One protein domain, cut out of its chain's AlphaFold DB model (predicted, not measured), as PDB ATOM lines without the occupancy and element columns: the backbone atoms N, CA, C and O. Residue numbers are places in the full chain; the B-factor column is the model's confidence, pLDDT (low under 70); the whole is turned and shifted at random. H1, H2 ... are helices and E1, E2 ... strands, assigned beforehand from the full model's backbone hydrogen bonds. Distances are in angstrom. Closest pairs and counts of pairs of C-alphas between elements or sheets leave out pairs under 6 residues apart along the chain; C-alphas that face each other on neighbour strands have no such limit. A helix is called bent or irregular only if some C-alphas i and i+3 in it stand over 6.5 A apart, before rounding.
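AT A GLANCE: This is residues 2 to 13 and 25 to 104 of the 340 residues of an uncharacterized protein of Rhizobium sp. Leaf453 (UniProt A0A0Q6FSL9). A two-stranded parallel ribbon, E1 and E2, makes the middle of a loose, elongated model, with helix H2 near the end where the strands begin and the pair H3 and H5 grouped near the end where they finish. Short H4 lies between H3 and H2, and H1 lies off by itself beyond a cut, with residues 5 to 10 standing free. The printed part has 92 residues, with five named helices and two named strands in the order H1 H2 E1 H3 H4 E2 H5. The class is mostly helix, and the sheet order is E1, E2. The radius of gyration of the C-alphas is 16.1 A and the spans are 46 by 27 by 24 A.

IN THESE COORDINATES: H1, residues 2 to 8, begins at C-alpha 2 (142.171, 168.891, 137.791) and is 9.9 A long. H2, residues 28 to 40, measures 18.5 A. E1, residues 47 to 51, measures 12.8 A and begins at C-alpha 47 (154.365, 164.636, 127.024). H3, residues 64 to 75, measures 14.1 A; it is irregular, with C-alphas 70 and 73 standing 7.6 A apart. H4 is residues 78 to 81, 4.9 A long. E2, residues 86 to 90, measures 13.3 A. H5, residues 94 to 102, measures 14.1 A and ends at C-alpha 102 (176.816, 182.660, 125.400); it is irregular, but only just, with C-alphas 95 and 98 standing 6.8 A apart.

HOW THE PARTS SIT: E1 and E2 are parallel neighbours at 16 degrees; C-alphas 49 and 88 face each other at 4.8 A, and N 49 and O 87 are within hydrogen-bond range at 2.8 A. E1, H3 H4, E2 form a strand-helix-strand unit, two parallel strands joined through helices, with a right-handed crossover. The closest C-alphas of H2 and E2, those of Val 36 and Val 86, are 7.3 A apart. H2 only just touches H4, with residues 28 to 29 alone and 3 pairs of C-alphas within 8 A; the closest are those of Arg 29 and Leu 80, 5.0 A. H3 and H4 touch only at the corner, and only just, with 3 pairs and residues 74 to 75 of H3 alone; the closest C-alphas, Ile 74 and Leu 80, are 7.1 A apart. H3 and H5 touch at a steep tilt of 57 degrees, the same way; the closest C-alphas are those of Ala 64 and Thr 96, 5.2 A. H1 is apart from H2. Every O i to N i+4 pair is within hydrogen-bond range in H1 and H2, against 5 of 8 in H3 and 3 of 5 in H5; H4 is too short for such a pair.

THE WHOLE: The two C-alphas farthest apart are those of Lys 13 and Glu 98, 47.8 A. Residues 14 to 24 are not printed, and C-alphas 13 and 25 are 28.4 A apart across the cut. The link from E1 to H3 is long, 12 residues. Residues 2 to 13 and 25 to 26 have pLDDT under 70; the mean of the printed part is 82.1.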
ATOM      1  N   ILE A   2     141.787 170.295 138.070       43.50
ATOM      2  CA  ILE A   2     142.171 168.891 137.791       43.50
ATOM      3  C   ILE A   2     140.973 167.925 137.779       43.50
ATOM      4  O   ILE A   2     140.800 167.189 136.818       43.50
ATOM      5  N   ASN A   3     140.068 167.996 138.761       44.56
ATOM      6  CA  ASN A   3     138.872 167.137 138.771       44.56
ATOM      7  C   ASN A   3     137.857 167.458 137.658       44.56
ATOM      8  O   ASN A   3     137.109 166.578 137.248       44.56
ATOM      9  N   ALA A   4     137.861 168.685 137.125       50.06
ATOM     10  CA  ALA A   4     137.042 169.041 135.964       50.06
ATOM     11  C   ALA A   4     137.654 168.507 134.656       50.06
ATOM     12  O   ALA A   4     136.925 168.098 133.758       50.06
ATOM     13  N   ILE A   5     138.990 168.460 134.570       54.53
ATOM     14  CA  ILE A   5     139.728 167.815 133.476       54.53
ATOM     15  C   ILE A   5     139.517 166.292 133.539       54.53
ATOM     16  O   ILE A   5     139.105 165.697 132.551       54.53
ATOM     17  N   SER A   6     139.669 165.675 134.714       52.31
ATOM     18  CA  SER A   6     139.473 164.231 134.931       52.31
ATOM     19  C   SER A   6     138.068 163.752 134.540       52.31
ATOM     20  O   SER A   6     137.916 162.735 133.866       52.31
ATOM     21  N   ALA A   7     137.035 164.531 134.890       57.50
ATOM     22  CA  ALA A   7     135.651 164.247 134.508       57.50
ATOM     23  C   ALA A   7     135.417 164.338 132.990       57.50
ATOM     24  O   ALA A   7     134.605 163.596 132.448       57.50
ATOM     25  N   ARG A   8     136.144 165.221 132.294       55.22
ATOM     26  CA  ARG A   8     136.032 165.409 130.842       55.22
ATOM     27  C   ARG A   8     136.727 164.304 130.033       55.22
ATOM     28  O   ARG A   8     136.372 164.109 128.878       55.22
ATOM     29  N   PHE A   9     137.671 163.583 130.639       62.22
ATOM     30  CA  PHE A   9     138.425 162.489 130.010       62.22
ATOM     31  C   PHE A   9     138.070 161.092 130.554       62.22
ATOM     32  O   PHE A   9     138.774 160.130 130.261       62.22
ATOM     33  N   SER A  10     136.987 160.957 131.328       59.12
ATOM     34  CA  SER A  10     136.527 159.678 131.907       59.12
ATOM     35  C   SER A  10     137.534 158.996 132.850       59.12
ATOM     36  O   SER A  10     137.497 157.782 133.022       59.12
ATOM     37  N   ILE A  11     138.413 159.767 133.500       54.44
ATOM     38  CA  ILE A  11     139.500 159.250 134.358       54.44
ATOM     39  C   ILE A  11     139.027 159.017 135.817       54.44
ATOM     40  O   ILE A  11     139.774 158.569 136.679       54.44
ATOM     41  N   GLY A  12     137.743 159.237 136.118       51.34
ATOM     42  CA  GLY A  12     137.199 159.062 137.468       51.34
ATOM     43  C   GLY A  12     137.591 160.196 138.425       51.34
ATOM     44  O   GLY A  12     138.231 161.181 138.042       51.34
ATOM     45  N   LYS A  13     137.134 160.114 139.680       44.06
ATOM     46  CA  LYS A  13     137.351 161.157 140.694       44.06
ATOM     47  C   LYS A  13     138.720 160.937 141.340       44.06
ATOM     48  O   LYS A  13     138.923 159.921 141.993       44.06
ATOM     49  N   GLU A  25     161.593 173.763 147.545       48.66
ATOM     50  CA  GLU A  25     161.870 174.286 146.206       48.66
ATOM     51  C   GLU A  25     162.144 173.075 145.312       48.66
ATOM     52  O   GLU A  25     163.279 172.675 145.078       48.66
ATOM     53  N   GLU A  26     161.073 172.394 144.909       61.69
ATOM     54  CA  GLU A  26     161.160 171.256 144.013       61.69
ATOM     55  C   GLU A  26     161.658 171.773 142.671       61.69
ATOM     56  O   GLU A  26     161.071 172.700 142.090       61.69
ATOM     57  N   SER A  27     162.749 171.171 142.196       76.12
ATOM     58  CA  SER A  27     163.313 171.491 140.893       76.12
ATOM     59  C   SER A  27     162.246 171.331 139.809       76.12
ATOM     60  O   SER A  27     161.325 170.515 139.919       76.12
ATOM     61  N   ILE A  28     162.357 172.118 138.738       79.75
ATOM     62  CA  ILE A  28     161.418 172.061 137.608       79.75
ATOM     63  C   ILE A  28     161.334 170.626 137.063       79.75
ATOM     64  O   ILE A  28     160.237 170.123 136.822       79.75
ATOM     65  N   ARG A  29     162.472 169.928 136.988       81.25
ATOM     66  CA  ARG A  29     162.549 168.506 136.642       81.25
ATOM     67  C   ARG A  29     161.656 167.620 137.513       81.25
ATOM     68  O   ARG A  29     160.885 166.845 136.964       81.25
ATOM     69  N   PHE A  30     161.694 167.760 138.839       83.62
ATOM     70  CA  PHE A  30     160.870 166.935 139.734       83.62
ATOM     71  C   PHE A  30     159.367 167.112 139.473       83.62
ATOM     72  O   PHE A  30     158.586 166.157 139.541       83.62
ATOM     73  N   LYS A  31     158.953 168.331 139.108       84.88
ATOM     74  CA  LYS A  31     157.568 168.610 138.712       84.88
ATOM     75  C   LYS A  31     157.215 167.886 137.416       84.88
ATOM     76  O   LYS A  31     156.148 167.285 137.341       84.88
ATOM     77  N   PHE A  32     158.103 167.889 136.424       87.25
ATOM     78  CA  PHE A  32     157.896 167.145 135.180       87.25
ATOM     79  C   PHE A  32     157.898 165.630 135.385       87.25
ATOM     80  O   PHE A  32     156.987 164.975 134.886       87.25
ATOM     81  N   ASP A  33     158.816 165.090 136.187       86.00
ATOM     82  CA  ASP A  33     158.824 163.675 136.580       86.00
ATOM     83  C   ASP A  33     157.487 163.284 137.227       86.00
ATOM     84  O   ASP A  33     156.897 162.252 136.906       86.00
ATOM     85  N   SER A  34     156.951 164.141 138.100       87.00
ATOM     86  CA  SER A  34     155.645 163.924 138.732       87.00
ATOM     87  C   SER A  34     154.496 163.925 137.719       87.00
ATOM     88  O   SER A  34     153.597 163.087 137.814       87.00
ATOM     89  N   ILE A  35     154.526 164.819 136.724       86.56
ATOM     90  CA  ILE A  35     153.515 164.850 135.658       86.56
ATOM     91  C   ILE A  35     153.625 163.597 134.780       86.56
ATOM     92  O   ILE A  35     152.602 162.975 134.499       86.56
ATOM     93  N   VAL A  36     154.832 163.179 134.389       87.00
ATOM     94  CA  VAL A  36     155.038 161.943 133.617       87.00
ATOM     95  C   VAL A  36     154.537 160.738 134.404       87.00
ATOM     96  O   VAL A  36     153.746 159.966 133.879       87.00
ATOM     97  N   ASN A  37     154.903 160.617 135.681       86.31
ATOM     98  CA  ASN A  37     154.444 159.536 136.556       86.31
ATOM     99  C   ASN A  37     152.923 159.514 136.744       86.31
ATOM    100  O   ASN A  37     152.331 158.455 136.951       86.31
ATOM    101  N   PHE A  38     152.275 160.676 136.714       86.81
ATOM    102  CA  PHE A  38     150.821 160.755 136.716       86.81
ATOM    103  C   PHE A  38     150.236 160.285 135.378       86.81
ATOM    104  O   PHE A  38     149.303 159.486 135.365       86.81
ATOM    105  N   LEU A  39     150.789 160.738 134.254       85.69
ATOM    106  CA  LEU A  39     150.288 160.399 132.923       85.69
ATOM    107  C   LEU A  39     150.523 158.934 132.557       85.69
ATOM    108  O   LEU A  39     149.646 158.336 131.944       85.69
ATOM    109  N   THR A  40     151.617 158.323 132.999       80.31
ATOM    110  CA  THR A  40     151.893 156.894 132.778       80.31
ATOM    111  C   THR A  40     150.968 155.979 133.579       80.31
ATOM    112  O   THR A  40     150.770 154.827 133.203       80.31
ATOM    113  N   LYS A  41     150.349 156.482 134.659       86.06
ATOM    114  CA  LYS A  41     149.225 155.811 135.345       86.06
ATOM    115  C   LYS A  41     147.906 155.927 134.574       86.06
ATOM    116  O   LYS A  41     146.923 155.284 134.933       86.06
ATOM    117  N   THR A  42     147.875 156.751 133.532       78.88
ATOM    118  CA  THR A  42     146.799 156.824 132.539       78.88
ATOM    119  C   THR A  42     147.263 156.161 131.232       78.88
ATOM    120  O   THR A  42     148.319 155.542 131.180       78.88
ATOM    121  N   SER A  43     146.493 156.261 130.148       86.25
ATOM    122  CA  SER A  43     146.836 155.654 128.851       86.25
ATOM    123  C   SER A  43     147.903 156.416 128.043       86.25
ATOM    124  O   SER A  43     148.066 156.143 126.855       86.25
ATOM    125  N   TYR A  44     148.584 157.402 128.633       87.88
ATOM    126  CA  TYR A  44     149.562 158.243 127.941       87.88
ATOM    127  C   TYR A  44     150.991 157.874 128.340       87.88
ATOM    128  O   TYR A  44     151.314 157.770 129.519       87.88
ATOM    129  N   SER A  45     151.868 157.730 127.349       85.25
ATOM    130  CA  SER A  45     153.256 157.304 127.572       85.25
ATOM    131  C   SER A  45     154.242 158.463 127.750       85.25
ATOM    132  O   SER A  45     155.346 158.247 128.244       85.25
ATOM    133  N   SER A  46     153.888 159.672 127.304       90.12
ATOM    134  CA  SER A  46     154.792 160.827 127.288       90.12
ATOM    135  C   SER A  46     154.058 162.157 127.090       90.12
ATOM    136  O   SER A  46     152.861 162.195 126.796       90.12
ATOM    137  N   ILE A  47     154.800 163.255 127.244       90.62
ATOM    138  CA  ILE A  47     154.365 164.636 127.024       90.62
ATOM    139  C   ILE A  47     155.231 165.256 125.936       90.62
ATOM    140  O   ILE A  47     156.457 165.161 125.982       90.62
ATOM    141  N   TYR A  48     154.589 165.947 124.997       92.94
ATOM    142  CA  TYR A  48     155.263 166.769 124.000       92.94
ATOM    143  C   TYR A  48     154.887 168.238 124.195       92.94
ATOM    144  O   TYR A  48     153.708 168.588 124.148       92.94
ATOM    145  N   ILE A  49     155.881 169.087 124.444       92.88
ATOM    146  CA  ILE A  49     155.702 170.494 124.798       92.88
ATOM    147  C   ILE A  49     156.221 171.352 123.650       92.88
ATOM    148  O   ILE A  49     157.413 171.362 123.347       92.88
ATOM    149  N   LEU A  50     155.299 172.072 123.015       94.94
ATOM    150  CA  LEU A  50     155.592 173.021 121.950       94.94
ATOM    151  C   LEU A  50     155.642 174.428 122.534       94.94
ATOM    152  O   LEU A  50     154.669 174.875 123.142       94.94
ATOM    153  N   ILE A  51     156.763 175.112 122.342       92.50
ATOM    154  CA  ILE A  51     156.966 176.485 122.802       92.50
ATOM    155  C   ILE A  51     157.182 177.343 121.565       92.50
ATOM    156  O   ILE A  51     158.180 177.181 120.872       92.50
ATOM    157  N   ASP A  52     156.221 178.214 121.280       91.06
ATOM    158  CA  ASP A  52     156.187 179.080 120.101       91.06
ATOM    159  C   ASP A  52     155.854 180.517 120.524       91.06
ATOM    160  O   ASP A  52     155.256 180.723 121.587       91.06
ATOM    161  N   ARG A  53     156.218 181.494 119.686       84.62
ATOM    162  CA  ARG A  53     155.887 182.926 119.840       84.62
ATOM    163  C   ARG A  53     156.338 183.555 121.157       84.62
ATOM    164  O   ARG A  53     155.635 184.381 121.744       84.62
ATOM    165  N   VAL A  54     157.507 183.164 121.651       85.62
ATOM    166  CA  VAL A  54     158.059 183.752 122.882       85.62
ATOM    167  C   VAL A  54     158.456 185.215 122.716       85.62
ATOM    168  O   VAL A  54     158.509 185.943 123.698       85.62
ATOM    169  N   ASP A  55     158.674 185.656 121.485       79.00
ATOM    170  CA  ASP A  55     158.943 187.025 121.053       79.00
ATOM    171  C   ASP A  55     157.682 187.912 120.979       79.00
ATOM    172  O   ASP A  55     157.787 189.133 121.102       79.00
ATOM    173  N   GLU A  56     156.483 187.319 120.866       82.62
ATOM    174  CA  GLU A  56     155.202 188.045 120.760       82.62
ATOM    175  C   GLU A  56     154.593 188.427 122.130       82.62
ATOM    176  O   GLU A  56     153.526 189.047 122.195       82.62
ATOM    177  N   LEU A  57     155.234 188.062 123.248       83.12
ATOM    178  CA  LEU A  57     154.730 188.365 124.591       83.12
ATOM    179  C   LEU A  57     154.983 189.833 124.953       83.12
ATOM    180  O   LEU A  57     155.998 190.432 124.608       83.12
ATOM    181  N   THR A  58     154.082 190.430 125.735       81.81
ATOM    182  CA  THR A  58     154.170 191.857 126.099       81.81
ATOM    183  C   THR A  58     155.453 192.224 126.846       81.81
ATOM    184  O   THR A  58     155.889 193.369 126.777       81.81
ATOM    185  N   PHE A  59     156.044 191.279 127.582       77.00
ATOM    186  CA  PHE A  59     157.273 191.498 128.348       77.00
ATOM    187  C   PHE A  59     158.552 191.151 127.568       77.00
ATOM    188  O   PHE A  59     159.629 191.588 127.974       77.00
ATOM    189  N   THR A  60     158.444 190.428 126.449       79.00
ATOM    190  CA  THR A  60     159.567 190.118 125.549       79.00
ATOM    191  C   THR A  60     159.611 191.045 124.338       79.00
ATOM    192  O   THR A  60     160.693 191.281 123.840       79.00
ATOM    193  N   ALA A  61     158.492 191.650 123.925       75.19
ATOM    194  CA  ALA A  61     158.388 192.824 123.050       75.19
ATOM    195  C   ALA A  61     159.326 192.858 121.815       75.19
ATOM    196  O   ALA A  61     159.848 193.925 121.487       75.19
ATOM    197  N   ASN A  62     159.520 191.732 121.115       70.62
ATOM    198  CA  ASN A  62     160.492 191.591 120.011       70.62
ATOM    199  C   ASN A  62     161.949 191.942 120.391       70.62
ATOM    200  O   ASN A  62     162.725 192.413 119.561       70.62
ATOM    201  N   ASP A  63     162.318 191.733 121.648       83.06
ATOM    202  CA  ASP A  63     163.673 191.836 122.174       83.06
ATOM    203  C   ASP A  63     164.211 190.411 122.359       83.06
ATOM    204  O   ASP A  63     163.743 189.651 123.215       83.06
ATOM    205  N   ALA A  64     165.170 190.034 121.510       86.00
ATOM    206  CA  ALA A  64     165.743 188.693 121.491       86.00
ATOM    207  C   ALA A  64     166.418 188.317 122.821       86.00
ATOM    208  O   ALA A  64     166.339 187.161 123.237       86.00
ATOM    209  N   GLU A  65     167.020 189.283 123.521       89.38
ATOM    210  CA  GLU A  65     167.644 189.051 124.824       89.38
ATOM    211  C   GLU A  65     166.581 188.716 125.869       89.38
ATOM    212  O   GLU A  65     166.698 187.721 126.581       89.38
ATOM    213  N   ARG A  66     165.495 189.495 125.926       88.06
ATOM    214  CA  ARG A  66     164.396 189.242 126.873       88.06
ATOM    215  C   ARG A  66     163.659 187.945 126.572       88.06
ATOM    216  O   ARG A  66     163.276 187.232 127.500       88.06
ATOM    217  N   ALA A  67     163.449 187.641 125.292       89.38
ATOM    218  CA  ALA A  67     162.864 186.376 124.862       89.38
ATOM    219  C   ALA A  67     163.726 185.189 125.313       89.38
ATOM    220  O   ALA A  67     163.193 184.208 125.837       89.38
ATOM    221  N   PHE A  68     165.051 185.303 125.183       91.38
ATOM    222  CA  PHE A  68     165.978 184.300 125.692       91.38
ATOM    223  C   PHE A  68     165.950 184.211 127.224       91.38
ATOM    224  O   PHE A  68     165.732 183.124 127.748       91.38
ATOM    225  N   GLN A  69     166.085 185.329 127.946       90.62
ATOM    226  CA  GLN A  69     166.064 185.371 129.418       90.62
ATOM    227  C   GLN A  69     164.799 184.732 130.005       90.62
ATOM    228  O   GLN A  69     164.849 184.061 131.034       90.62
ATOM    229  N   PHE A  70     163.655 184.897 129.335       90.75
ATOM    230  CA  PHE A  70     162.411 184.250 129.741       90.75
ATOM    231  C   PHE A  70     162.486 182.716 129.691       90.75
ATOM    232  O   PHE A  70     161.912 182.038 130.545       90.75
ATOM    233  N   LEU A  71     163.191 182.165 128.703       91.06
ATOM    234  CA  LEU A  71     163.317 180.727 128.485       91.06
ATOM    235  C   LEU A  71     164.606 180.114 129.037       91.06
ATOM    236  O   LEU A  71     164.705 178.889 129.089       91.06
ATOM    237  N   GLU A  72     165.573 180.932 129.443       91.12
ATOM    238  CA  GLU A  72     166.936 180.526 129.793       91.12
ATOM    239  C   GLU A  72     166.942 179.338 130.755       91.12
ATOM    240  O   GLU A  72     167.511 178.297 130.439       91.12
ATOM    241  N   SER A  73     166.205 179.447 131.868       88.75
ATOM    242  CA  SER A  73     166.118 178.407 132.907       88.75
ATOM    243  C   SER A  73     165.637 177.032 132.422       88.75
ATOM    244  O   SER A  73     165.868 176.040 133.106       88.75
ATOM    245  N   ILE A  74     164.978 176.961 131.263       90.25
ATOM    246  CA  ILE A  74     164.559 175.709 130.624       90.25
ATOM    247  C   ILE A  74     165.554 175.320 129.523       90.25
ATOM    248  O   ILE A  74     165.923 174.155 129.423       90.25
ATOM    249  N   LEU A  75     165.996 176.281 128.704       90.38
ATOM    250  CA  LEU A  75     166.850 176.030 127.537       90.38
ATOM    251  C   LEU A  75     168.254 175.532 127.894       90.38
ATOM    252  O   LEU A  75     168.836 174.781 127.112       90.38
ATOM    253  N   ILE A  76     168.800 175.931 129.046       90.75
ATOM    254  CA  ILE A  76     170.145 175.511 129.479       90.75
ATOM    255  C   ILE A  76     170.126 174.338 130.475       90.75
ATOM    256  O   ILE A  76     171.175 173.769 130.782       90.75
ATOM    257  N   ASP A  77     168.947 173.935 130.964       90.31
ATOM    258  CA  ASP A  77     168.791 172.808 131.890       90.31
ATOM    259  C   ASP A  77     168.685 171.487 131.110       90.31
ATOM    260  O   ASP A  77     167.609 170.940 130.872       90.31
ATOM    261  N   LEU A  78     169.835 170.954 130.689       89.38
ATOM    262  CA  LEU A  78     169.897 169.662 129.999       89.38
ATOM    263  C   LEU A  78     169.256 168.507 130.789       89.38
ATOM    264  O   LEU A  78     168.499 167.752 130.180       89.38
ATOM    265  N   PRO A  79     169.489 168.349 132.110       89.00
ATOM    266  CA  PRO A  79     168.776 167.348 132.899       89.00
ATOM    267  C   PRO A  79     167.251 167.432 132.786       89.00
ATOM    268  O   PRO A  79     166.597 166.392 132.783       89.00
ATOM    269  N   LEU A  80     166.686 168.640 132.707       89.81
ATOM    270  CA  LEU A  80     165.263 168.834 132.447       89.81
ATOM    271  C   LEU A  80     164.889 168.425 131.015       89.81
ATOM    272  O   LEU A  80     163.945 167.658 130.832       89.81
ATOM    273  N   LEU A  81     165.617 168.910 130.009       90.88
ATOM    274  CA  LEU A  81     165.318 168.653 128.594       90.88
ATOM    275  C   LEU A  81     165.450 167.173 128.201       90.88
ATOM    276  O   LEU A  81     164.784 166.724 127.271       90.88
ATOM    277  N   GLU A  82     166.265 166.412 128.930       89.38
ATOM    278  CA  GLU A  82     166.479 164.971 128.752       89.38
ATOM    279  C   GLU A  82     165.615 164.110 129.690       89.38
ATOM    280  O   GLU A  82     165.831 162.900 129.811       89.38
ATOM    281  N   THR A  83     164.635 164.715 130.368       90.06
ATOM    282  CA  THR A  83     163.717 163.987 131.250       90.06
ATOM    283  C   THR A  83     162.947 162.935 130.459       90.06
ATOM    284  O   THR A  83     162.241 163.234 129.495       90.06
ATOM    285  N   GLN A  84     163.047 161.677 130.887       89.81
ATOM    286  CA  GLN A  84     162.368 160.572 130.222       89.81
ATOM    287  C   GLN A  84     160.847 160.781 130.225       89.81
ATOM    288  O   GLN A  84     160.242 161.076 131.252       89.81
ATOM    289  N   GLY A  85     160.216 160.594 129.064       91.31
ATOM    290  CA  GLY A  85     158.775 160.800 128.906       91.31
ATOM    291  C   GLY A  85     158.372 162.261 128.690       91.31
ATOM    292  O   GLY A  85     157.181 162.526 128.535       91.31
ATOM    293  N   VAL A  86     159.327 163.191 128.608       92.69
ATOM    294  CA  VAL A  86     159.098 164.585 128.209       92.69
ATOM    295  C   VAL A  86     159.923 164.893 126.968       92.69
ATOM    296  O   VAL A  86     161.078 164.498 126.861       92.69
ATOM    297  N   ALA A  87     159.334 165.609 126.021       92.38
ATOM    298  CA  ALA A  87     160.065 166.154 124.893       92.38
ATOM    299  C   ALA A  87     159.618 167.589 124.622       92.38
ATOM    300  O   ALA A  87     158.427 167.903 124.641       92.38
ATOM    301  N   PHE A  88     160.596 168.452 124.362       93.31
ATOM    302  CA  PHE A  88     160.387 169.858 124.052       93.31
ATOM    303  C   PHE A  88     160.693 170.127 122.582       93.31
ATOM    304  O   PHE A  88     161.625 169.559 122.011       93.31
ATOM    305  N   LYS A  89     159.930 171.036 121.977       93.88
ATOM    306  CA  LYS A  89     160.282 171.664 120.707       93.88
ATOM    307  C   LYS A  89     160.057 173.160 120.811       93.88
ATOM    308  O   LYS A  89     158.932 173.614 121.022       93.88
ATOM    309  N   PHE A  90     161.148 173.895 120.657       92.75
ATOM    310  CA  PHE A  90     161.169 175.345 120.728       92.75
ATOM    311  C   PHE A  90     161.188 175.920 119.315       92.75
ATOM    312  O   PHE A  90     161.994 175.509 118.479       92.75
ATOM    313  N   PHE A  91     160.298 176.868 119.056       91.38
ATOM    314  CA  PHE A  91     160.293 177.699 117.864       91.38
ATOM    315  C   PHE A  91     160.792 179.072 118.294       91.38
ATOM    316  O   PHE A  91     160.035 179.892 118.812       91.38
ATOM    317  N   LEU A  92     162.104 179.260 118.181       88.38
ATOM    318  CA  LEU A  92     162.780 180.474 118.618       88.38
ATOM    319  C   LEU A  92     163.192 181.310 117.418       88.38
ATOM    320  O   LEU A  92     163.443 180.788 116.330       88.38
ATOM    321  N   TRP A  93     163.279 182.613 117.646       84.81
ATOM    322  CA  TRP A  93     163.825 183.544 116.678       84.81
ATOM    323  C   TRP A  93     165.333 183.292 116.508       84.81
ATOM    324  O   TRP A  93     166.038 183.053 117.486       84.81
ATOM    325  N   ASP A  94     165.852 183.352 115.283       83.19
ATOM    326  CA  ASP A  94     167.281 183.183 114.985       83.19
ATOM    327  C   ASP A  94     168.179 184.125 115.809       83.19
ATOM    328  O   ASP A  94     169.253 183.721 116.259       83.19
ATOM    329  N   GLN A  95     167.692 185.329 116.120       84.81
ATOM    330  CA  GLN A  95     168.378 186.301 116.975       84.81
ATOM    331  C   GLN A  95     168.627 185.820 118.416       84.81
ATOM    332  O   GLN A  95     169.506 186.355 119.088       84.81
ATOM    333  N   THR A  96     167.920 184.796 118.914       88.31
ATOM    334  CA  THR A  96     168.182 184.261 120.266       88.31
ATOM    335  C   THR A  96     169.426 183.371 120.330       88.31
ATOM    336  O   THR A  96     169.870 183.005 121.419       88.31
ATOM    337  N   LYS A  97     169.991 182.993 119.175       88.31
ATOM    338  CA  LYS A  97     171.069 182.002 119.084       88.31
ATOM    339  C   LYS A  97     172.340 182.428 119.815       88.31
ATOM    340  O   LYS A  97     172.916 181.623 120.543       88.31
ATOM    341  N   GLU A  98     172.762 183.680 119.653       88.62
ATOM    342  CA  GLU A  98     173.981 184.193 120.294       88.62
ATOM    343  C   GLU A  98     173.861 184.198 121.822       88.62
ATOM    344  O   GLU A  98     174.801 183.814 122.521       88.62
ATOM    345  N   TYR A  99     172.684 184.553 122.344       91.81
ATOM    346  CA  TYR A  99     172.395 184.520 123.777       91.81
ATOM    347  C   TYR A  99     172.408 183.088 124.319       91.81
ATOM    348  O   TYR A  99     173.065 182.823 125.325       91.81
ATOM    349  N   TYR A 100     171.780 182.147 123.606       90.88
ATOM    350  CA  TYR A 100     171.802 180.729 123.970       90.88
ATOM    351  C   TYR A 100     173.224 180.161 124.027       90.88
ATOM    352  O   TYR A 100     173.590 179.512 125.007       90.88
ATOM    353  N   GLN A 101     174.055 180.441 123.022       89.94
ATOM    354  CA  GLN A 101     175.445 179.978 123.004       89.94
ATOM    355  C   GLN A 101     176.273 180.613 124.128       89.94
ATOM    356  O   GLN A 101     177.028 179.919 124.810       89.94
ATOM    357  N   SER A 102     176.094 181.915 124.361       91.38
ATOM    358  CA  SER A 102     176.816 182.660 125.400       91.38
ATOM    359  C   SER A 102     176.453 182.206 126.817       91.38
ATOM    360  O   SER A 102     177.307 182.215 127.701       91.38
ATOM    361  N   ALA A 103     175.214 181.757 127.031       91.44
ATOM    362  CA  ALA A 103     174.729 181.215 128.301       91.44
ATOM    363  C   ALA A 103     175.138 179.746 128.551       91.44
ATOM    364  O   ALA A 103     174.715 179.141 129.533       91.44
ATOM    365  N   GLY A 104     175.964 179.155 127.678       89.06
ATOM    366  CA  GLY A 104     176.431 177.773 127.820       89.06
ATOM    367  C   GLY A 104     175.518 176.728 127.176       89.06
ATOM    368  O   GLY A 104     175.583 175.552 127.543       89.06
TER     369      GLY A 104